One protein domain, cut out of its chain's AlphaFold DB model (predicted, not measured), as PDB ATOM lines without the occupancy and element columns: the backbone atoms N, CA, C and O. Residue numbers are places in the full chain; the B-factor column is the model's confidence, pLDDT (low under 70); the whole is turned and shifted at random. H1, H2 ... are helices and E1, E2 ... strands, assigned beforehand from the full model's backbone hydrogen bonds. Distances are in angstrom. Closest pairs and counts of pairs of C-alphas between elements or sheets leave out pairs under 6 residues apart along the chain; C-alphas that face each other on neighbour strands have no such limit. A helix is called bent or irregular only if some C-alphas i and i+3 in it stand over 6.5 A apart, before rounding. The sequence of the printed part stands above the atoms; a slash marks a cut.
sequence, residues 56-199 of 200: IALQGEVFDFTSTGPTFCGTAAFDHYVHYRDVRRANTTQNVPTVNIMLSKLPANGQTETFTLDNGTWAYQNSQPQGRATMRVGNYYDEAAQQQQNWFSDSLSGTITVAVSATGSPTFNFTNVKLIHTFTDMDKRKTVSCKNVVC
ATOM      1  N   ILE A  56      12.879 -37.022 -18.719       80.50
ATOM      2  CA  ILE A  56      11.859 -35.993 -18.903       80.50
ATOM      3  C   ILE A  56      11.640 -35.242 -17.585       80.50
ATOM      4  O   ILE A  56      11.559 -35.844 -16.519       80.50
ATOM      5  N   ALA A  57      11.527 -33.920 -17.650       83.19
ATOM      6  CA  ALA A  57      11.064 -33.081 -16.555       83.19
ATOM      7  C   ALA A  57       9.620 -32.637 -16.799       83.19
ATOM      8  O   ALA A  57       9.306 -32.081 -17.852       83.19
ATOM      9  N   LEU A  58       8.763 -32.813 -15.797       81.94
ATOM     10  CA  LEU A  58       7.388 -32.324 -15.764       81.94
ATOM     11  C   LEU A  58       7.250 -31.353 -14.585       81.94
ATOM     12  O   LEU A  58       7.388 -31.762 -13.441       81.94
ATOM     13  N   GLN A  59       7.025 -30.060 -14.847       79.12
ATOM     14  CA  GLN A  59       6.973 -29.000 -13.813       79.12
ATOM     15  C   GLN A  59       8.179 -28.988 -12.848       79.12
ATOM     16  O   GLN A  59       8.084 -28.588 -11.688       79.12
ATOM     17  N   GLY A  60       9.343 -29.413 -13.339       75.38
ATOM     18  CA  GLY A  60      10.575 -29.491 -12.558       75.38
ATOM     19  C   GLY A  60      10.799 -30.820 -11.827       75.38
ATOM     20  O   GLY A  60      11.858 -31.004 -11.228       75.38
ATOM     21  N   GLU A  61       9.853 -31.759 -11.881       78.06
ATOM     22  CA  GLU A  61      10.040 -33.132 -11.407       78.06
ATOM     23  C   GLU A  61      10.642 -33.992 -12.518       78.06
ATOM     24  O   GLU A  61      10.138 -33.978 -13.636       78.06
ATOM     25  N   VAL A  62      11.719 -34.722 -12.221       79.69
ATOM     26  CA  VAL A  62      12.444 -35.555 -13.198       79.69
ATOM     27  C   VAL A  62      11.971 -36.999 -13.123       79.69
ATOM     28  O   VAL A  62      11.913 -37.571 -12.032       79.69
ATOM     29  N   PHE A  63      11.698 -37.565 -14.293       76.44
ATOM     30  CA  PHE A  63      11.313 -38.948 -14.523       76.44
ATOM     31  C   PHE A  63      12.293 -39.571 -15.514       76.44
ATOM     32  O   PHE A  63      12.707 -38.929 -16.484       76.44
ATOM     33  N   ASP A  64      12.615 -40.833 -15.280       74.12
ATOM     34  CA  ASP A  64      13.499 -41.619 -16.121       74.12
ATOM     35  C   ASP A  64      12.641 -42.495 -17.018       74.12
ATOM     36  O   ASP A  64      11.604 -43.047 -16.620       74.12
ATOM     37  N   PHE A  65      13.092 -42.640 -18.252       68.12
ATOM     38  CA  PHE A  65      12.539 -43.636 -19.140       68.12
ATOM     39  C   PHE A  65      12.765 -45.030 -18.540       68.12
ATOM     40  O   PHE A  65      13.871 -45.366 -18.116       68.12
ATOM     41  N   THR A  66      11.723 -45.863 -18.487       56.62
ATOM     42  CA  THR A  66      11.866 -47.241 -18.008       56.62
ATOM     43  C   THR A  66      11.773 -48.218 -19.166       56.62
ATOM     44  O   THR A  66      10.825 -48.190 -19.940       56.62
ATOM     45  N   SER A  67      12.736 -49.133 -19.250       49.72
ATOM     46  CA  SER A  67      12.648 -50.329 -20.095       49.72
ATOM     47  C   SER A  67      11.759 -51.421 -19.480       49.72
ATOM     48  O   SER A  67      11.449 -52.414 -20.130       49.72
ATOM     49  N   THR A  68      11.352 -51.252 -18.216       40.62
ATOM     50  CA  THR A  68      10.508 -52.185 -17.457       40.62
ATOM     51  C   THR A  68       9.118 -51.582 -17.261       40.62
ATOM     52  O   THR A  68       8.800 -50.996 -16.229       40.62
ATOM     53  N   GLY A  69       8.302 -51.682 -18.301       41.44
ATOM     54  CA  GLY A  69       6.928 -51.194 -18.401       41.44
ATOM     55  C   GLY A  69       6.450 -51.408 -19.839       41.44
ATOM     56  O   GLY A  69       7.264 -51.806 -20.671       41.44
ATOM     57  N   PRO A  70       5.168 -51.195 -20.179       38.78
ATOM     58  CA  PRO A  70       4.742 -51.179 -21.573       38.78
ATOM     59  C   PRO A  70       5.369 -49.961 -22.270       38.78
ATOM     60  O   PRO A  70       4.742 -48.922 -22.415       38.78
ATOM     61  N   THR A  71       6.630 -50.054 -22.676       42.34
ATOM     62  CA  THR A  71       7.255 -49.153 -23.642       42.34
ATOM     63  C   THR A  71       6.680 -49.504 -24.999       42.34
ATOM     64  O   THR A  71       7.174 -50.371 -25.712       42.34
ATOM     65  N   PHE A  72       5.547 -48.891 -25.315       40.34
ATOM     66  CA  PHE A  72       4.867 -49.114 -26.577       40.34
ATOM     67  C   PHE A  72       5.204 -47.984 -27.540       40.34
ATOM     68  O   PHE A  72       4.419 -47.060 -27.716       40.34
ATOM     69  N   CYS A  73       6.331 -48.089 -28.240       46.31
ATOM     70  CA  CYS A  73       6.515 -47.392 -29.512       46.31
ATOM     71  C   CYS A  73       5.575 -48.040 -30.549       46.31
ATOM     72  O   CYS A  73       5.998 -48.798 -31.416       46.31
ATOM     73  N   GLY A  74       4.262 -47.854 -30.384       39.47
ATOM     74  CA  GLY A  74       3.250 -48.471 -31.234       39.47
ATOM     75  C   GLY A  74       3.352 -47.951 -32.663       39.47
ATOM     76  O   GLY A  74       3.300 -46.752 -32.890       39.47
ATOM     77  N   THR A  75       3.474 -48.858 -33.624       40.53
ATOM     78  CA  THR A  75       3.627 -48.601 -35.061       40.53
ATOM     79  C   THR A  75       2.320 -48.168 -35.739       40.53
ATOM     80  O   THR A  75       1.860 -48.799 -36.689       40.53
ATOM     81  N   ALA A  76       1.707 -47.068 -35.301       46.81
ATOM     82  CA  ALA A  76       0.935 -46.262 -36.249       46.81
ATOM     83  C   ALA A  76       1.935 -45.343 -36.962       46.81
ATOM     84  O   ALA A  76       2.853 -44.836 -36.327       46.81
ATOM     85  N   ALA A  77       1.818 -45.184 -38.285       47.94
ATOM     86  CA  ALA A  77       2.891 -44.665 -39.149       47.94
ATOM     87  C   ALA A  77       3.535 -43.340 -38.683       47.94
ATOM     88  O   ALA A  77       4.680 -43.077 -39.050       47.94
ATOM     89  N   PHE A  78       2.832 -42.546 -37.861       54.75
ATOM     90  CA  PHE A  78       3.326 -41.301 -37.270       54.75
ATOM     91  C   PHE A  78       2.927 -41.088 -35.790       54.75
ATOM     92  O   PHE A  78       3.054 -39.978 -35.270       54.75
ATOM     93  N   ASP A  79       2.460 -42.132 -35.099       54.25
ATOM     94  CA  ASP A  79       2.125 -42.077 -33.671       54.25
ATOM     95  C   ASP A  79       3.248 -42.686 -32.832       54.25
ATOM     96  O   ASP A  79       3.603 -43.847 -33.014       54.25
ATOM     97  N   HIS A  80       3.773 -41.943 -31.856       56.62
ATOM     98  CA  HIS A  80       4.767 -42.451 -30.913       56.62
ATOM     99  C   HIS A  80       4.247 -42.308 -29.477       56.62
ATOM    100  O   HIS A  80       4.095 -41.215 -28.932       56.62
ATOM    101  N   TYR A  81       3.941 -43.433 -28.835       52.16
ATOM    102  CA  TYR A  81       3.542 -43.460 -27.429       52.16
ATOM    103  C   TYR A  81       4.768 -43.742 -26.566       52.16
ATOM    104  O   TYR A  81       5.553 -44.640 -26.858       52.16
ATOM    105  N   VAL A  82       4.944 -42.971 -25.497       51.72
ATOM    106  CA  VAL A  82       6.024 -43.190 -24.543       51.72
ATOM    107  C   VAL A  82       5.462 -43.206 -23.121       51.72
ATOM    108  O   VAL A  82       4.769 -42.291 -22.674       51.72
ATOM    109  N   HIS A  83       5.756 -44.264 -22.374       53.53
ATOM    110  CA  HIS A  83       5.381 -44.380 -20.966       53.53
ATOM    111  C   HIS A  83       6.608 -44.110 -20.091       53.53
ATOM    112  O   HIS A  83       7.672 -44.676 -20.329       53.53
ATOM    113  N   TYR A  84       6.464 -43.259 -19.073       56.00
ATOM    114  CA  TYR A  84       7.555 -42.885 -18.171       56.00
ATOM    115  C   TYR A  84       7.238 -43.376 -16.771       56.00
ATOM    116  O   TYR A  84       6.096 -43.276 -16.324       56.00
ATOM    117  N   ARG A  85       8.246 -43.880 -16.060       51.12
ATOM    118  CA  ARG A  85       8.103 -44.332 -14.673       51.12
ATOM    119  C   ARG A  85       8.744 -43.320 -13.742       51.12
ATOM    120  O   ARG A  85       9.787 -42.746 -14.039       51.12
ATOM    121  N   ASP A  86       8.114 -43.125 -12.592       49.38
ATOM    122  CA  ASP A  86       8.699 -42.354 -11.504       49.38
ATOM    123  C   ASP A  86       9.941 -43.074 -10.959       49.38
ATOM    124  O   ASP A  86       9.859 -44.190 -10.439       49.38
ATOM    125  N   VAL A  87      11.100 -42.424 -11.078       48.50
ATOM    126  CA  VAL A  87      12.387 -42.950 -10.597       48.50
ATOM    127  C   VAL A  87      12.460 -43.003  -9.079       48.50
ATOM    128  O   VAL A  87      13.155 -43.842  -8.510       48.50
ATOM    129  N   ARG A  88      11.759 -42.088  -8.404       43.88
ATOM    130  CA  ARG A  88      11.787 -41.947  -6.945       43.88
ATOM    131  C   ARG A  88      10.824 -42.919  -6.280       43.88
ATOM    132  O   ARG A  88      11.011 -43.259  -5.115       43.88
ATOM    133  N   ARG A  89       9.801 -43.376  -7.009       52.31
ATOM    134  CA  ARG A  89       8.760 -44.284  -6.512       52.31
ATOM    135  C   ARG A  89       8.582 -45.485  -7.437       52.31
ATOM    136  O   ARG A  89       7.492 -45.764  -7.923       52.31
ATOM    137  N   ALA A  90       9.659 -46.247  -7.629       51.38
ATOM    138  CA  ALA A  90       9.684 -47.382  -8.551       51.38
ATOM    139  C   ALA A  90       8.511 -48.376  -8.360       51.38
ATOM    140  O   ALA A  90       8.073 -48.977  -9.333       51.38
ATOM    141  N   ASN A  91       7.950 -48.532  -7.156       47.59
ATOM    142  CA  ASN A  91       6.913 -49.534  -6.862       47.59
ATOM    143  C   ASN A  91       5.484 -48.975  -6.709       47.59
ATOM    144  O   ASN A  91       4.618 -49.686  -6.201       47.59
ATOM    145  N   THR A  92       5.211 -47.734  -7.123       48.47
ATOM    146  CA  THR A  92       3.855 -47.162  -7.064       48.47
ATOM    147  C   THR A  92       3.242 -47.045  -8.459       48.47
ATOM    148  O   THR A  92       3.869 -46.558  -9.391       48.47
ATOM    149  N   THR A  93       1.989 -47.482  -8.614       50.59
ATOM    150  CA  THR A  93       1.185 -47.231  -9.829       50.59
ATOM    151  C   THR A  93       0.621 -45.807  -9.864       50.59
ATOM    152  O   THR A  93       0.228 -45.315 -10.919       50.59
ATOM    153  N   GLN A  94       0.608 -45.128  -8.714       48.59
ATOM    154  CA  GLN A  94       0.416 -43.685  -8.612       48.59
ATOM    155  C   GLN A  94       1.701 -42.983  -9.080       48.59
ATOM    156  O   GLN A  94       2.786 -43.342  -8.626       48.59
ATOM    157  N   ASN A  95       1.559 -41.994  -9.970       59.62
ATOM    158  CA  ASN A  95       2.615 -41.123 -10.521       59.62
ATOM    159  C   ASN A  95       3.417 -41.665 -11.716       59.62
ATOM    160  O   ASN A  95       4.570 -41.295 -11.896       59.62
ATOM    161  N   VAL A  96       2.824 -42.486 -12.580       66.50
ATOM    162  CA  VAL A  96       3.465 -42.924 -13.835       66.50
ATOM    163  C   VAL A  96       2.932 -42.059 -14.990       66.50
ATOM    164  O   VAL A  96       1.923 -42.427 -15.605       66.50
ATOM    165  N   PRO A  97       3.518 -40.875 -15.274       73.06
ATOM    166  CA  PRO A  97       3.045 -40.041 -16.366       73.06
ATOM    167  C   PRO A  97       3.246 -40.765 -17.697       73.06
ATOM    168  O   PRO A  97       4.304 -41.314 -18.001       73.06
ATOM    169  N   THR A  98       2.215 -40.744 -18.528       74.94
ATOM    170  CA  THR A  98       2.307 -41.220 -19.908       74.94
ATOM    171  C   THR A  98       2.452 -40.013 -20.815       74.94
ATOM    172  O   THR A  98       1.612 -39.117 -20.738       74.94
ATOM    173  N   VAL A  99       3.482 -39.978 -21.666       79.56
ATOM    174  CA  VAL A  99       3.634 -38.935 -22.684       79.56
ATOM    175  C   VAL A  99       3.496 -39.528 -24.074       79.56
ATOM    176  O   VAL A  99       4.289 -40.344 -24.522       79.56
ATOM    177  N   ASN A 100       2.484 -39.081 -24.793       79.25
ATOM    178  CA  ASN A 100       2.284 -39.427 -26.188       79.25
ATOM    179  C   ASN A 100       2.715 -38.252 -27.070       79.25
ATOM    180  O   ASN A 100       2.378 -37.108 -26.769       79.25
ATOM    181  N   ILE A 101       3.456 -38.548 -28.136       82.75
ATOM    182  CA  ILE A 101       3.881 -37.597 -29.159       82.75
ATOM    183  C   ILE A 101       3.454 -38.158 -30.514       82.75
ATOM    184  O   ILE A 101       3.924 -39.206 -30.942       82.75
ATOM    185  N   MET A 102       2.586 -37.446 -31.219       81.56
ATOM    186  CA  MET A 102       2.219 -37.777 -32.594       81.56
ATOM    187  C   MET A 102       2.831 -36.739 -33.525       81.56
ATOM    188  O   MET A 102       2.715 -35.535 -33.286       81.56
ATOM    189  N   LEU A 103       3.486 -37.204 -34.582       83.12
ATOM    190  CA  LEU A 103       4.083 -36.369 -35.618       83.12
ATOM    191  C   LEU A 103       3.185 -36.389 -36.855       83.12
ATOM    192  O   LEU A 103       2.455 -37.340 -37.095       83.12
ATOM    193  N   SER A 104       3.240 -35.351 -37.679       82.12
ATOM    194  CA  SER A 104       2.601 -35.368 -38.997       82.12
ATOM    195  C   SER A 104       3.369 -36.234 -39.995       82.12
ATOM    196  O   SER A 104       2.834 -36.665 -41.009       82.12
ATOM    197  N   LYS A 105       4.674 -36.389 -39.757       82.62
ATOM    198  CA  LYS A 105       5.604 -37.183 -40.550       82.62
ATOM    199  C   LYS A 105       6.860 -37.424 -39.719       82.62
ATOM    200  O   LYS A 105       7.296 -36.522 -39.013       82.62
ATOM    201  N   LEU A 106       7.473 -38.595 -39.846       82.12
ATOM    202  CA  LEU A 106       8.814 -38.821 -39.319       82.12
ATOM    203  C   LEU A 106       9.875 -38.180 -40.246       82.12
ATOM    204  O   LEU A 106       9.738 -38.286 -41.473       82.12
ATOM    205  N   PRO A 107      10.939 -37.553 -39.707       87.94
ATOM    206  CA  PRO A 107      12.094 -37.164 -40.513       87.94
ATOM    207  C   PRO A 107      12.664 -38.363 -41.278       87.94
ATOM    208  O   PRO A 107      12.539 -39.510 -40.848       87.94
ATOM    209  N   ALA A 108      13.310 -38.115 -42.417       89.50
ATOM    210  CA  ALA A 108      14.011 -39.190 -43.117       89.50
ATOM    211  C   ALA A 108      15.179 -39.734 -42.269       89.50
ATOM    212  O   ALA A 108      15.740 -39.019 -41.439       89.50
ATOM    213  N   ASN A 109      15.579 -40.987 -42.495       90.81
ATOM    214  CA  ASN A 109      16.705 -41.587 -41.776       90.81
ATOM    215  C   ASN A 109      17.971 -40.723 -41.900       90.81
ATOM    216  O   ASN A 109      18.337 -40.284 -42.993       90.81
ATOM    217  N   GLY A 110      18.641 -40.491 -40.772       91.88
ATOM    218  CA  GLY A 110      19.808 -39.614 -40.681       91.88
ATOM    219  C   GLY A 110      19.487 -38.116 -40.691       91.88
ATOM    220  O   GLY A 110      20.419 -37.315 -40.731       91.88
ATOM    221  N   GLN A 111      18.210 -37.719 -40.671       94.44
ATOM    222  CA  GLN A 111      17.793 -36.316 -40.654       94.44
ATOM    223  C   GLN A 111      17.288 -35.879 -39.282       94.44
ATOM    224  O   GLN A 111      16.902 -36.681 -38.432       94.44
ATOM    225  N   THR A 112      17.293 -34.565 -39.080       94.25
ATOM    226  CA  THR A 112      16.706 -33.900 -37.918       94.25
ATOM    227  C   THR A 112      15.728 -32.845 -38.400       94.25
ATOM    228  O   THR A 112      16.070 -32.045 -39.268       94.25
ATOM    229  N   GLU A 113      14.529 -32.818 -37.825       93.50
ATOM    230  CA  GLU A 113      13.530 -31.786 -38.104       93.50
ATOM    231  C   GLU A 113      12.951 -31.230 -36.800       93.50
ATOM    232  O   GLU A 113      12.963 -31.876 -35.751       93.50
ATOM    233  N   THR A 114      12.449 -29.999 -36.863       94.75
ATOM    234  CA  THR A 114      11.727 -29.350 -35.765       94.75
ATOM    235  C   THR A 114      10.251 -29.271 -36.116       94.75
ATOM    236  O   THR A 114       9.884 -28.773 -37.179       94.75
ATOM    237  N   PHE A 115       9.403 -29.729 -35.204       91.31
ATOM    238  CA  PHE A 115       7.956 -29.741 -35.347       91.31
ATOM    239  C   PHE A 115       7.339 -28.677 -34.453       91.31
ATOM    240  O   PHE A 115       7.727 -28.520 -33.297       91.31
ATOM    241  N   THR A 116       6.348 -27.964 -34.980       92.56
ATOM    242  CA  THR A 116       5.500 -27.083 -34.168       92.56
ATOM    243  C   THR A 116       4.406 -27.905 -33.510       92.56
ATOM    244  O   THR A 116       3.724 -28.671 -34.194       92.56
ATOM    245  N   LEU A 117       4.233 -27.727 -32.204       90.38
ATOM    246  CA  LEU A 117       3.142 -28.332 -31.460       90.38
ATOM    247  C   LEU A 117       1.838 -27.563 -31.694       90.38
ATOM    248  O   LEU A 117       1.819 -26.334 -31.652       90.38
ATOM    249  N   ASP A 118       0.753 -28.296 -31.922       88.56
ATOM    250  CA  ASP A 118      -0.606 -27.762 -31.980       88.56
ATOM    251  C   ASP A 118      -1.613 -28.736 -31.339       88.56
ATOM    252  O   ASP A 118      -1.236 -29.704 -30.679       88.56
ATOM    253  N   ASN A 119      -2.914 -28.493 -31.503       85.31
ATOM    254  CA  ASN A 119      -3.967 -29.319 -30.905       85.31
ATOM    255  C   ASN A 119      -4.196 -30.683 -31.587       85.31
ATOM    256  O   ASN A 119      -5.092 -31.421 -31.176       85.31
ATOM    257  N   GLY A 120      -3.436 -31.016 -32.634       81.00
ATOM    258  CA  GLY A 120      -3.553 -32.284 -33.346       81.00
ATOM    259  C   GLY A 120      -4.840 -32.433 -34.160       81.00
ATOM    260  O   GLY A 120      -5.184 -33.545 -34.547       81.00
ATOM    261  N   THR A 121      -5.575 -31.349 -34.444       80.31
ATOM    262  CA  THR A 121      -6.814 -31.408 -35.254       80.31
ATOM    263  C   THR A 121      -6.590 -31.975 -36.654       80.31
ATOM    264  O   THR A 121      -7.472 -32.633 -37.205       80.31
ATOM    265  N   TRP A 122      -5.398 -31.774 -37.215       81.12
ATOM    266  CA  TRP A 122      -4.994 -32.328 -38.503       81.12
ATOM    267  C   TRP A 122      -4.855 -33.855 -38.508       81.12
ATOM    268  O   TRP A 122      -4.910 -34.456 -39.575       81.12
ATOM    269  N   ALA A 123      -4.724 -34.504 -37.348       71.44
ATOM    270  CA  ALA A 123      -4.622 -35.962 -37.275       71.44
ATOM    271  C   ALA A 123      -5.901 -36.672 -37.741       71.44
ATOM    272  O   ALA A 123      -5.867 -37.834 -38.131       71.44
ATOM    273  N   TYR A 124      -7.024 -35.954 -37.741       70.94
ATOM    274  CA  TYR A 124      -8.322 -36.441 -38.203       70.94
ATOM    275  C   TYR A 124      -8.617 -36.060 -39.663       70.94
ATOM    276  O   TYR A 124      -9.745 -36.217 -40.126       70.94
ATOM    277  N   GLN A 125      -7.633 -35.513 -40.384       71.62
ATOM    278  CA  GLN A 125      -7.777 -35.051 -41.764       71.62
ATOM    279  C   GLN A 125      -7.066 -35.993 -42.741       71.62
ATOM    280  O   GLN A 125      -6.036 -36.582 -42.429       71.62
ATOM    281  N   ASN A 126      -7.580 -36.071 -43.972       70.06
ATOM    282  CA  ASN A 126      -6.985 -36.890 -45.037       70.06
ATOM    283  C   ASN A 126      -5.627 -36.357 -45.532       70.06
ATOM    284  O   ASN A 126      -4.886 -37.085 -46.186       70.06
ATOM    285  N   SER A 127      -5.301 -35.092 -45.251       77.94
ATOM    286  CA  SER A 127      -4.027 -34.463 -45.603       77.94
ATOM    287  C   SER A 127      -3.357 -33.904 -44.353       77.94
ATOM    288  O   SER A 127      -3.861 -32.953 -43.756       77.94
ATOM    289  N   GLN A 128      -2.213 -34.470 -43.982       74.88
ATOM    290  CA  GLN A 128      -1.461 -34.042 -42.807       74.88
ATOM    291  C   GLN A 128      -0.467 -32.930 -43.194       74.88
ATOM    292  O   GLN A 128       0.314 -33.103 -44.136       74.88
ATOM    293  N   PRO A 129      -0.484 -31.775 -42.512       80.50
ATOM    294  CA  PRO A 129       0.457 -30.688 -42.763       80.50
ATOM    295  C   PRO A 129       1.867 -31.098 -42.332       80.50
ATOM    296  O   PRO A 129       2.042 -31.655 -41.258       80.50
ATOM    297  N   GLN A 130       2.887 -30.793 -43.135       84.31
ATOM    298  CA  GLN A 130       4.277 -31.085 -42.765       84.31
ATOM    299  C   GLN A 130       4.741 -30.225 -41.576       84.31
ATOM    300  O   GLN A 130       4.330 -29.072 -41.434       84.31
ATOM    301  N   GLY A 131       5.623 -30.778 -40.737       87.44
ATOM    302  CA  GLY A 131       6.232 -30.059 -39.613       87.44
ATOM    303  C   GLY A 131       5.289 -29.796 -38.433       87.44
ATOM    304  O   GLY A 131       5.536 -28.872 -37.650       87.44
ATOM    305  N   ARG A 132       4.204 -30.572 -38.291       89.06
ATOM    306  CA  ARG A 132       3.291 -30.489 -37.141       89.06
ATOM    307  C   ARG A 132       3.417 -31.691 -36.220       89.06
ATOM    308  O   ARG A 132       3.691 -32.801 -36.661       89.06
ATOM    309  N   ALA A 133       3.213 -31.456 -34.934       88.44
ATOM    310  CA  ALA A 133       3.165 -32.495 -33.924       88.44
ATOM    311  C   ALA A 133       2.104 -32.166 -32.872       88.44
ATOM    312  O   ALA A 133       1.702 -31.016 -32.706       88.44
ATOM    313  N   THR A 134       1.673 -33.173 -32.126       87.06
ATOM    314  CA  THR A 134       0.900 -32.988 -30.899       87.06
ATOM    315  C   THR A 134       1.512 -33.815 -29.784       87.06
ATOM    316  O   THR A 134       2.111 -34.862 -30.021       87.06
ATOM    317  N   MET A 135       1.376 -33.317 -28.564       87.00
ATOM    318  CA  MET A 135       1.865 -33.962 -27.363       87.00
ATOM    319  C   MET A 135       0.751 -34.033 -26.327       87.00
ATOM    320  O   MET A 135       0.025 -33.062 -26.109       87.00
ATOM    321  N   ARG A 136       0.631 -35.178 -25.659       86.12
ATOM    322  CA  ARG A 136      -0.313 -35.396 -24.562       86.12
ATOM    323  C   ARG A 136       0.415 -35.987 -23.370       86.12
ATOM    324  O   ARG A 136       1.169 -36.937 -23.531       86.12
ATOM    325  N   VAL A 137       0.171 -35.448 -22.182       84.12
ATOM    326  CA  VAL A 137       0.675 -35.983 -20.912       84.12
ATOM    327  C   VAL A 137      -0.518 -36.382 -20.059       84.12
ATOM    328  O   VAL A 137      -1.223 -35.518 -19.542       84.12
ATOM    329  N   GLY A 138      -0.749 -37.684 -19.923       79.38
ATOM    330  CA  GLY A 138      -1.848 -38.248 -19.140       79.38
ATOM    331  C   GLY A 138      -1.370 -38.969 -17.884       79.38
ATOM    332  O   GLY A 138      -0.181 -39.260 -17.734       79.38
ATOM    333  N   ASN A 139      -2.314 -39.276 -16.990       74.00
ATOM    334  CA  ASN A 139      -2.076 -40.011 -15.739       74.00
ATOM    335  C   ASN A 139      -1.044 -39.354 -14.797       74.00
ATOM    336  O   ASN A 139      -0.482 -40.016 -13.926       74.00
ATOM    337  N   TYR A 140      -0.802 -38.046 -14.943       77.94
ATOM    338  CA  TYR A 140      -0.001 -37.294 -13.979       77.94
ATOM    339  C   TYR A 140      -0.832 -37.046 -12.724       77.94
ATOM    340  O   TYR A 140      -1.963 -36.588 -12.837       77.94
ATOM    341  N   TYR A 141      -0.298 -37.323 -11.544       75.25
ATOM    342  CA  TYR A 141      -1.005 -37.077 -10.292       75.25
ATOM    343  C   TYR A 141      -0.481 -35.792  -9.656       75.25
ATOM    344  O   TYR A 141       0.716 -35.663  -9.414       75.25
ATOM    345  N   ASP A 142      -1.382 -34.849  -9.404       72.81
ATOM    346  CA  ASP A 142      -1.075 -33.647  -8.635       72.81
ATOM    347  C   ASP A 142      -1.407 -33.932  -7.168       72.81
ATOM    348  O   ASP A 142      -2.573 -34.129  -6.819       72.81
ATOM    349  N   GLU A 143      -0.386 -33.978  -6.308       70.81
ATOM    350  CA  GLU A 143      -0.564 -34.241  -4.876       70.81
ATOM    351  C   GLU A 143      -1.367 -33.139  -4.173       70.81
ATOM    352  O   GLU A 143      -2.153 -33.439  -3.275       70.81
ATOM    353  N   ALA A 144      -1.219 -31.876  -4.592       72.81
ATOM    354  CA  ALA A 144      -1.946 -30.754  -4.008       72.81
ATOM    355  C   ALA A 144      -3.429 -30.777  -4.404       72.81
ATOM    356  O   ALA A 144      -4.290 -30.427  -3.599       72.81
ATOM    357  N   ALA A 145      -3.729 -31.213  -5.630       70.94
ATOM    358  CA  ALA A 145      -5.099 -31.387  -6.108       70.94
ATOM    359  C   ALA A 145      -5.693 -32.778  -5.805       70.94
ATOM    360  O   ALA A 145      -6.876 -32.992  -6.062       70.94
ATOM    361  N   GLN A 146      -4.887 -33.715  -5.294       76.06
ATOM    362  CA  GLN A 146      -5.237 -35.109  -4.993       76.06
ATOM    363  C   GLN A 146      -5.969 -35.851  -6.123       76.06
ATOM    364  O   GLN A 146      -6.883 -36.641  -5.884       76.06
ATOM    365  N   GLN A 147      -5.588 -35.607  -7.378       78.00
ATOM    366  CA  GLN A 147      -6.281 -36.192  -8.529       78.00
ATOM    367  C   GLN A 147      -5.371 -36.346  -9.754       78.00
ATOM    368  O   GLN A 147      -4.353 -35.661  -9.894       78.00
ATOM    369  N   GLN A 148      -5.771 -37.232 -10.669       78.88
ATOM    370  CA  GLN A 148      -5.128 -37.388 -11.974       78.88
ATOM    371  C   GLN A 148      -5.406 -36.176 -12.878       78.88
ATOM    372  O   GLN A 148      -6.491 -35.603 -12.860       78.88
ATOM    373  N   GLN A 149      -4.418 -35.814 -13.690       79.62
ATOM    374  CA  GLN A 149      -4.399 -34.654 -14.573       79.62
ATOM    375  C   GLN A 149      -4.053 -35.085 -16.000       79.62
ATOM    376  O   GLN A 149      -3.203 -35.959 -16.209       79.62
ATOM    377  N   ASN A 150      -4.665 -34.418 -16.980       83.94
ATOM    378  CA  ASN A 150      -4.397 -34.623 -18.402       83.94
ATOM    379  C   ASN A 150      -4.032 -33.301 -19.075       83.94
ATOM    380  O   ASN A 150      -4.752 -32.314 -18.957       83.94
ATOM    381  N   TRP A 151      -2.929 -33.306 -19.810       88.00
ATOM    382  CA  TRP A 151      -2.384 -32.130 -20.473       88.00
ATOM    383  C   TRP A 151      -2.192 -32.404 -21.953       88.00
ATOM    384  O   TRP A 151      -1.866 -33.527 -22.338       88.00
ATOM    385  N   PHE A 152      -2.369 -31.390 -22.785       87.88
ATOM    386  CA  PHE A 152      -2.287 -31.527 -24.234       87.88
ATOM    387  C   PHE A 152      -1.699 -30.277 -24.870       87.88
ATOM    388  O   PHE A 152      -1.720 -29.191 -24.285       87.88
ATOM    389  N   SER A 153      -1.141 -30.447 -26.062       89.56
ATOM    390  CA  SER A 153      -0.599 -29.335 -26.819       89.56
ATOM    391  C   SER A 153      -1.699 -28.479 -27.441       89.56
ATOM    392  O   SER A 153      -2.735 -28.982 -27.870       89.56
ATOM    393  N   ASP A 154      -1.455 -27.179 -27.515       86.19
ATOM    394  CA  ASP A 154      -2.243 -26.196 -28.247       86.19
ATOM    395  C   ASP A 154      -1.318 -25.313 -29.093       86.19
ATOM    396  O   ASP A 154      -0.127 -25.590 -29.239       86.19
ATOM    397  N   SER A 155      -1.854 -24.228 -29.653       81.25
ATOM    398  CA  SER A 155      -1.086 -23.293 -30.482       81.25
ATOM    399  C   SER A 155       0.074 -22.586 -29.763       81.25
ATOM    400  O   SER A 155       0.859 -21.913 -30.424       81.25
ATOM    401  N   LEU A 156       0.182 -22.684 -28.434       80.38
ATOM    402  CA  LEU A 156       1.211 -22.035 -27.616       80.38
ATOM    403  C   LEU A 156       2.203 -23.037 -27.010       80.38
ATOM    404  O   LEU A 156       3.092 -22.648 -26.252       80.38
ATOM    405  N   SER A 157       2.097 -24.321 -27.359       87.06
ATOM    406  CA  SER A 157       2.930 -25.368 -26.766       87.06
ATOM    407  C   SER A 157       4.385 -25.382 -27.217       87.06
ATOM    408  O   SER A 157       5.206 -26.020 -26.562       87.06
ATOM    409  N   GLY A 158       4.734 -24.632 -28.259       90.94
ATOM    410  CA  GLY A 158       6.111 -24.486 -28.718       90.94
ATOM    411  C   GLY A 158       6.494 -25.549 -29.740       90.94
ATOM    412  O   GLY A 158       5.716 -25.861 -30.642       90.94
ATOM    413  N   THR A 159       7.713 -26.071 -29.641       92.44
ATOM    414  CA  THR A 159       8.288 -26.965 -30.653       92.44
ATOM    415  C   THR A 159       8.988 -28.160 -30.033       92.44
ATOM    416  O   THR A 159       9.506 -28.076 -28.921       92.44
ATOM    417  N   ILE A 160       9.088 -29.240 -30.802       89.94
ATOM    418  CA  ILE A 160       9.926 -30.397 -30.482       89.94
ATOM    419  C   ILE A 160      10.912 -30.653 -31.617       89.94
ATOM    420  O   ILE A 160      10.557 -30.535 -32.788       89.94
ATOM    421  N   THR A 161      12.144 -31.017 -31.281       92.88
ATOM    422  CA  THR A 161      13.152 -31.436 -32.257       92.88
ATOM    423  C   THR A 161      13.238 -32.951 -32.261       92.88
ATOM    424  O   THR A 161      13.389 -33.575 -31.209       92.88
ATOM    425  N   VAL A 162      13.148 -33.537 -33.451       89.88
ATOM    426  CA  VAL A 162      13.196 -34.982 -33.668       89.88
ATOM    427  C   VAL A 162      14.364 -35.290 -34.589       89.88
ATOM    428  O   VAL A 162      14.407 -34.810 -35.720       89.88
ATOM    429  N   ALA A 163      15.304 -36.093 -34.106       90.38
ATOM    430  CA  ALA A 163      16.391 -36.649 -34.903       90.38
ATOM    431  C   ALA A 163      16.114 -38.128 -35.169       90.38
ATOM    432  O   ALA A 163      15.701 -38.837 -34.259       90.38
ATOM    433  N   VAL A 164      16.338 -38.607 -36.391       87.00
ATOM    434  CA  VAL A 164      16.151 -40.017 -36.754       87.00
ATOM    435  C   VAL A 164      17.504 -40.617 -37.084       87.00
ATOM    436  O   VAL A 164      18.224 -40.115 -37.948       87.00
ATOM    437  N   SER A 165      17.863 -41.701 -36.400       86.62
ATOM    438  CA  SER A 165      19.112 -42.412 -36.662       86.62
ATOM    439  C   SER A 165      19.155 -42.960 -38.098       86.62
ATOM    440  O   SER A 165      18.137 -43.074 -38.785       86.62
ATOM    441  N   ALA A 166      20.336 -43.371 -38.565       89.12
ATOM    442  CA  ALA A 166      20.461 -44.042 -39.863       89.12
ATOM    443  C   ALA A 166      19.612 -45.331 -39.949       89.12
ATOM    444  O   ALA A 166      19.165 -45.711 -41.031       89.12
ATOM    445  N   THR A 167      19.357 -45.974 -38.804       84.06
ATOM    446  CA  THR A 167      18.548 -47.195 -38.676       84.06
ATOM    447  C   THR A 167      17.057 -46.921 -38.467       84.06
ATOM    448  O   THR A 167      16.293 -47.872 -38.343       84.06
ATOM    449  N   GLY A 168      16.628 -45.654 -38.449       80.00
ATOM    450  CA  GLY A 168      15.215 -45.270 -38.358       80.00
ATOM    451  C   GLY A 168      14.685 -45.041 -36.940       80.00
ATOM    452  O   GLY A 168      13.484 -44.858 -36.776       80.00
ATOM    453  N   SER A 169      15.541 -45.031 -35.916       80.44
ATOM    454  CA  SER A 169      15.121 -44.813 -34.524       80.44
ATOM    455  C   SER A 169      15.018 -43.313 -34.220       80.44
ATOM    456  O   SER A 169      16.032 -42.617 -34.352       80.44
ATOM    457  N   PRO A 170      13.846 -42.790 -33.816       81.50
ATOM    458  CA  PRO A 170      13.714 -41.386 -33.464       81.50
ATOM    459  C   PRO A 170      14.218 -41.073 -32.054       81.50
ATOM    460  O   PRO A 170      14.087 -41.861 -31.117       81.50
ATOM    461  N   THR A 171      14.757 -39.870 -31.909       85.31
ATOM    462  CA  THR A 171      15.217 -39.264 -30.664       85.31
ATOM    463  C   THR A 171      14.572 -37.896 -30.504       85.31
ATOM    464  O   THR A 171      14.662 -37.053 -31.400       85.31
ATOM    465  N   PHE A 172      13.947 -37.665 -29.354       85.44
ATOM    466  CA  PHE A 172      13.208 -36.443 -29.056       85.44
ATOM    467  C   PHE A 172      14.009 -35.525 -28.133       85.44
ATOM    468  O   PHE A 172      14.605 -35.972 -27.149       85.44
ATOM    469  N   ASN A 173      13.992 -34.231 -28.451       87.00
ATOM    470  CA  ASN A 173      14.559 -33.161 -27.637       87.00
ATOM    471  C   ASN A 173      13.602 -31.966 -27.611       87.00
ATOM    472  O   ASN A 173      13.189 -31.469 -28.661       87.00
ATOM    473  N   PHE A 174      13.271 -31.482 -26.418       86.75
ATOM    474  CA  PHE A 174      12.506 -30.252 -26.243       86.75
ATOM    475  C   PHE A 174      12.744 -29.652 -24.863       86.75
ATOM    476  O   PHE A 174      12.932 -30.369 -23.884       86.75
ATOM    477  N   THR A 175      12.686 -28.327 -24.780       84.81
ATOM    478  CA  THR A 175      12.891 -27.588 -23.534       84.81
ATOM    479  C   THR A 175      11.771 -26.579 -23.373       84.81
ATOM    480  O   THR A 175      11.506 -25.796 -24.282       84.81
ATOM    481  N   ASN A 176      11.133 -26.586 -22.205       83.12
ATOM    482  CA  ASN A 176      10.081 -25.649 -21.819       83.12
ATOM    483  C   ASN A 176       8.847 -25.638 -22.746       83.12
ATOM    484  O   ASN A 176       8.245 -24.591 -22.985       83.12
ATOM    485  N   VAL A 177       8.428 -26.813 -23.231       88.62
ATOM    486  CA  VAL A 177       7.138 -27.000 -23.919       88.62
ATOM    487  C   VAL A 177       5.993 -26.754 -22.936       88.62
ATOM    488  O   VAL A 177       6.014 -27.287 -21.827       88.62
ATOM    489  N   LYS A 178       4.989 -25.960 -23.332       88.62
ATOM    490  CA  LYS A 178       3.884 -25.529 -22.455       88.62
ATOM    491  C   LYS A 178       2.548 -26.156 -22.857       88.62
ATOM    492  O   LYS A 178       1.890 -25.699 -23.785       88.62
ATOM    493  N   LEU A 179       2.114 -27.184 -22.138       88.19
ATOM    494  CA  LEU A 179       0.847 -27.880 -22.403       88.19
ATOM    495  C   LEU A 179      -0.298 -27.306 -21.563       88.19
ATOM    496  O   LEU A 179      -0.052 -26.832 -20.458       88.19
ATOM    497  N   ILE A 180      -1.538 -27.387 -22.044       86.38
ATOM    498  CA  ILE A 180      -2.741 -26.903 -21.337       86.38
ATOM    499  C   ILE A 180      -3.569 -28.025 -20.730       86.38
ATOM    500  O   ILE A 180      -3.503 -29.168 -21.180       86.38
ATOM    501  N   HIS A 181      -4.343 -27.687 -19.697       84.56
ATOM    502  CA  HIS A 181      -5.239 -28.605 -18.995       84.56
ATOM    503  C   HIS A 181      -6.652 -28.603 -19.607       84.56
ATOM    504  O   HIS A 181      -7.198 -27.543 -19.896       84.56
ATOM    505  N   THR A 182      -7.271 -29.777 -19.787       65.12
ATOM    506  CA  THR A 182      -8.510 -29.947 -20.581       65.12
ATOM    507  C   THR A 182      -9.813 -29.507 -19.916       65.12
ATOM    508  O   THR A 182     -10.810 -29.401 -20.625       65.12
ATOM    509  N   PHE A 183      -9.870 -29.279 -18.598       54.56
ATOM    510  CA  PHE A 183     -11.186 -29.293 -17.928       54.56
ATOM    511  C   PHE A 183     -11.498 -28.160 -16.957       54.56
ATOM    512  O   PHE A 183     -12.667 -27.817 -16.806       54.56
ATOM    513  N   THR A 184     -10.510 -27.567 -16.295       57.22
ATOM    514  CA  THR A 184     -10.799 -26.625 -15.195       57.22
ATOM    515  C   THR A 184     -10.062 -25.305 -15.299       57.22
ATOM    516  O   THR A 184     -10.520 -24.317 -14.742       57.22
ATOM    517  N   ASP A 185      -8.942 -25.270 -16.016       62.62
ATOM    518  CA  ASP A 185      -8.034 -24.130 -16.020       62.62
ATOM    519  C   ASP A 185      -7.244 -24.109 -17.332       62.62
ATOM    520  O   ASP A 185      -6.080 -24.506 -17.375       62.62
ATOM    521  N   MET A 186      -7.872 -23.645 -18.413       62.09
ATOM    522  CA  MET A 186      -7.198 -23.480 -19.714       62.09
ATOM    523  C   MET A 186      -5.990 -22.526 -19.634       62.09
ATOM    524  O   MET A 186      -5.093 -22.597 -20.469       62.09
ATOM    525  N   ASP A 187      -5.942 -21.678 -18.600       67.25
ATOM    526  CA  ASP A 187      -4.833 -20.764 -18.310       67.25
ATOM    527  C   ASP A 187      -3.666 -21.451 -17.573       67.25
ATOM    528  O   ASP A 187      -2.558 -20.911 -17.511       67.25
ATOM    529  N   LYS A 188      -3.876 -22.639 -16.984       75.62
ATOM    530  CA  LYS A 188      -2.785 -23.394 -16.361       75.62
ATOM    531  C   LYS A 188      -1.975 -24.080 -17.446       75.62
ATOM    532  O   LYS A 188      -2.502 -24.804 -18.290       75.62
ATOM    533  N   ARG A 189      -0.663 -23.895 -17.353       80.19
ATOM    534  CA  ARG A 189       0.314 -24.491 -18.254       80.19
ATOM    535  C   ARG A 189       1.183 -25.484 -17.491       80.19
ATOM    536  O   ARG A 189       1.610 -25.233 -16.362       80.19
ATOM    537  N   LYS A 190       1.482 -26.602 -18.134       83.25
ATOM    538  CA  LYS A 190       2.469 -27.573 -17.684       83.25
ATOM    539  C   LYS A 190       3.724 -27.430 -18.524       83.25
ATOM    540  O   LYS A 190       3.667 -27.616 -19.736       83.25
ATOM    541  N   THR A 191       4.837 -27.129 -17.864       86.75
ATOM    542  CA  THR A 191       6.151 -27.107 -18.503       86.75
ATOM    543  C   THR A 191       6.699 -28.522 -18.603       86.75
ATOM    544  O   THR A 191       6.712 -29.260 -17.612       86.75
ATOM    545  N   VAL A 192       7.146 -28.886 -19.800       86.44
ATOM    546  CA  VAL A 192       7.729 -30.186 -20.108       86.44
ATOM    547  C   VAL A 192       9.066 -29.984 -20.813       86.44
ATOM    548  O   VAL A 192       9.167 -29.196 -21.754       86.44
ATOM    549  N   SER A 193      10.087 -30.704 -20.361       87.38
ATOM    550  CA  SER A 193      11.407 -30.747 -20.999       87.38
ATOM    551  C   SER A 193      11.881 -32.186 -21.106       87.38
ATOM    552  O   SER A 193      11.592 -32.979 -20.220       87.38
ATOM    553  N   CYS A 194      12.610 -32.540 -22.153       83.88
ATOM    554  CA  CYS A 194      13.255 -33.838 -22.286       83.88
ATOM    555  C   CYS A 194      14.613 -33.696 -22.960       83.88
ATOM    556  O   CYS A 194      14.886 -32.709 -23.652       83.88
ATOM    557  N   LYS A 195      15.456 -34.710 -22.786       82.56
ATOM    558  CA  LYS A 195      16.749 -34.756 -23.451       82.56
ATOM    559  C   LYS A 195      17.052 -36.154 -23.950       82.56
ATOM    560  O   LYS A 195      17.092 -37.101 -23.170       82.56
ATOM    561  N   ASN A 196      17.324 -36.236 -25.248       79.81
ATOM    562  CA  ASN A 196      17.725 -37.445 -25.952       79.81
ATOM    563  C   ASN A 196      16.865 -38.657 -25.592       79.81
ATOM    564  O   ASN A 196      17.412 -39.709 -25.297       79.81
ATOM    565  N   VAL A 197      15.541 -38.494 -25.582       78.62
ATOM    566  CA  VAL A 197      14.638 -39.619 -25.326       78.62
ATOM    567  C   VAL A 197      14.553 -40.449 -26.593       78.62
ATOM    568  O   VAL A 197      14.039 -39.964 -27.607       78.62
ATOM    569  N   VAL A 198      15.072 -41.673 -26.547       73.62
ATOM    570  CA  VAL A 198      15.056 -42.594 -27.687       73.62
ATOM    571  C   VAL A 198      13.802 -43.463 -27.642       73.62
ATOM    572  O   VAL A 198      13.515 -44.126 -26.649       73.62
ATOM    573  N   CYS A 199      13.063 -43.495 -28.748       65.56
ATOM    574  CA  CYS A 199      12.031 -44.506 -28.946       65.56
ATOM    575  C   CYS A 199      12.693 -45.769 -29.514       65.56
ATOM    576  O   CYS A 199      13.174 -45.754 -30.652       65.56
TER     577      CYS A 199
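What this domain is: This is residues 56 to 199 of the 200 residues of an uncharacterized protein of Bacteroidetes bacterium 37-13 (UniProt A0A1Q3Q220). One strongly twisted sheet folds over on itself as a flattened barrel, only loosely closed: E3, E4, E6 and E7 make one wall, E1, E2, E5, E8, E9 and E10 the other, and the strands of the two walls run crosswise. Along one side E5 joins E6 and E7 joins E9, while on the opposite side E2 and E3 meet only at a point; the small helix H1 sits in the link from E5 to E6 and only grazes the sheet. The printed part has 144 residues with one named helix and ten named strands, in the order E1 E2 E3 E4 E5 H1 E6 E7 E8 E9 E10, and its class is mostly strand. The sheet is branched and mixed: E5 and E6 are parallel, and the other neighbours are antiparallel. The whole is compact, with a radius of gyration of the C-alphas of 14.9 A and spans of 42 by 33 by 24 A.

How they stand to each other: In the branched sheet, E6, residues 132 to 142, has three neighbours and bends by 62 degrees at residue 139. On one side of it lies E4, residues 98 to 103, antiparallel at 173 degrees, with N 100 and O 136 2.8 A apart. E3, residues 79 to 85, is an edge strand and forms a hairpin with E4, with N 80 and O 101 2.9 A apart. On the other side of E6 lie E7, residues 147 to 152, a hairpin with it, with N 151 and O 137 2.8 A apart, and E5, residues 112 to 117. E5 is parallel to E6 with 64 degrees between their directions, and N 133 and O 116 are 2.9 A apart. Between these two in the chain comes H1, residues 121 to 124, in a strand-helix-strand unit, two parallel neighbour strands with a helix between, whose crossover is right-handed. H1 and E6 are near each other, with 7 pairs of C-alphas within 10 A. H1 is too short for any O i to N i+4 pair; its one O i to N i+3 pair is within range. E9, residues 170 to 181, also has three neighbours and bends by 83 degrees at residue 175. E7 is its antiparallel neighbour at 115 degrees, with N 180 and O 152 2.9 A apart. E8, residues 159 to 164, E9 and E10, residues 189 to 198, form a meander, each strand the antiparallel neighbour of the one before; N 171 and O 163 are 2.7 A apart, and N 192 and O 177 2.8 A. E8 is also antiparallel to E5, with N 115 and O 160 2.8 A apart. E1, residues 56 to 58, lies beside E10, with N 57 and O 193 2.7 A apart, and forms a hairpin with E2, residues 61 to 65, with N 58 and O 61 2.8 A apart. E2 and E3 meet only at a point, where C-alphas 65 and 84 face each other at 5.1 A. E4 and E9 are apart.

Where its parts are: E1 begins with C-alpha 56 at (11.859, -35.993, -18.903), and E10 ends with C-alpha 198 at (15.056, -42.594, -27.687). E6 spans 29.0 A from its first to its last C-alpha and begins at (3.291, -30.489, -37.141). E9 spans 27.1 A, E10 25.2 A and E3 20.0 A. H1 is neither bent nor irregular, but only just: C-alphas 121 and 124 are 6.0 A apart.

The domain as a whole: The C-alphas of Ala 144 and Ala 166 are the two farthest apart, at 44.3 A. The printed part has no cut. The links from E2 to E3 and from E3 to E4 are long, with 13 and 12 residues. The mean pLDDT of the printed part is 74.7; residues 65 to 96, 182 to 187 and 199 are under 70.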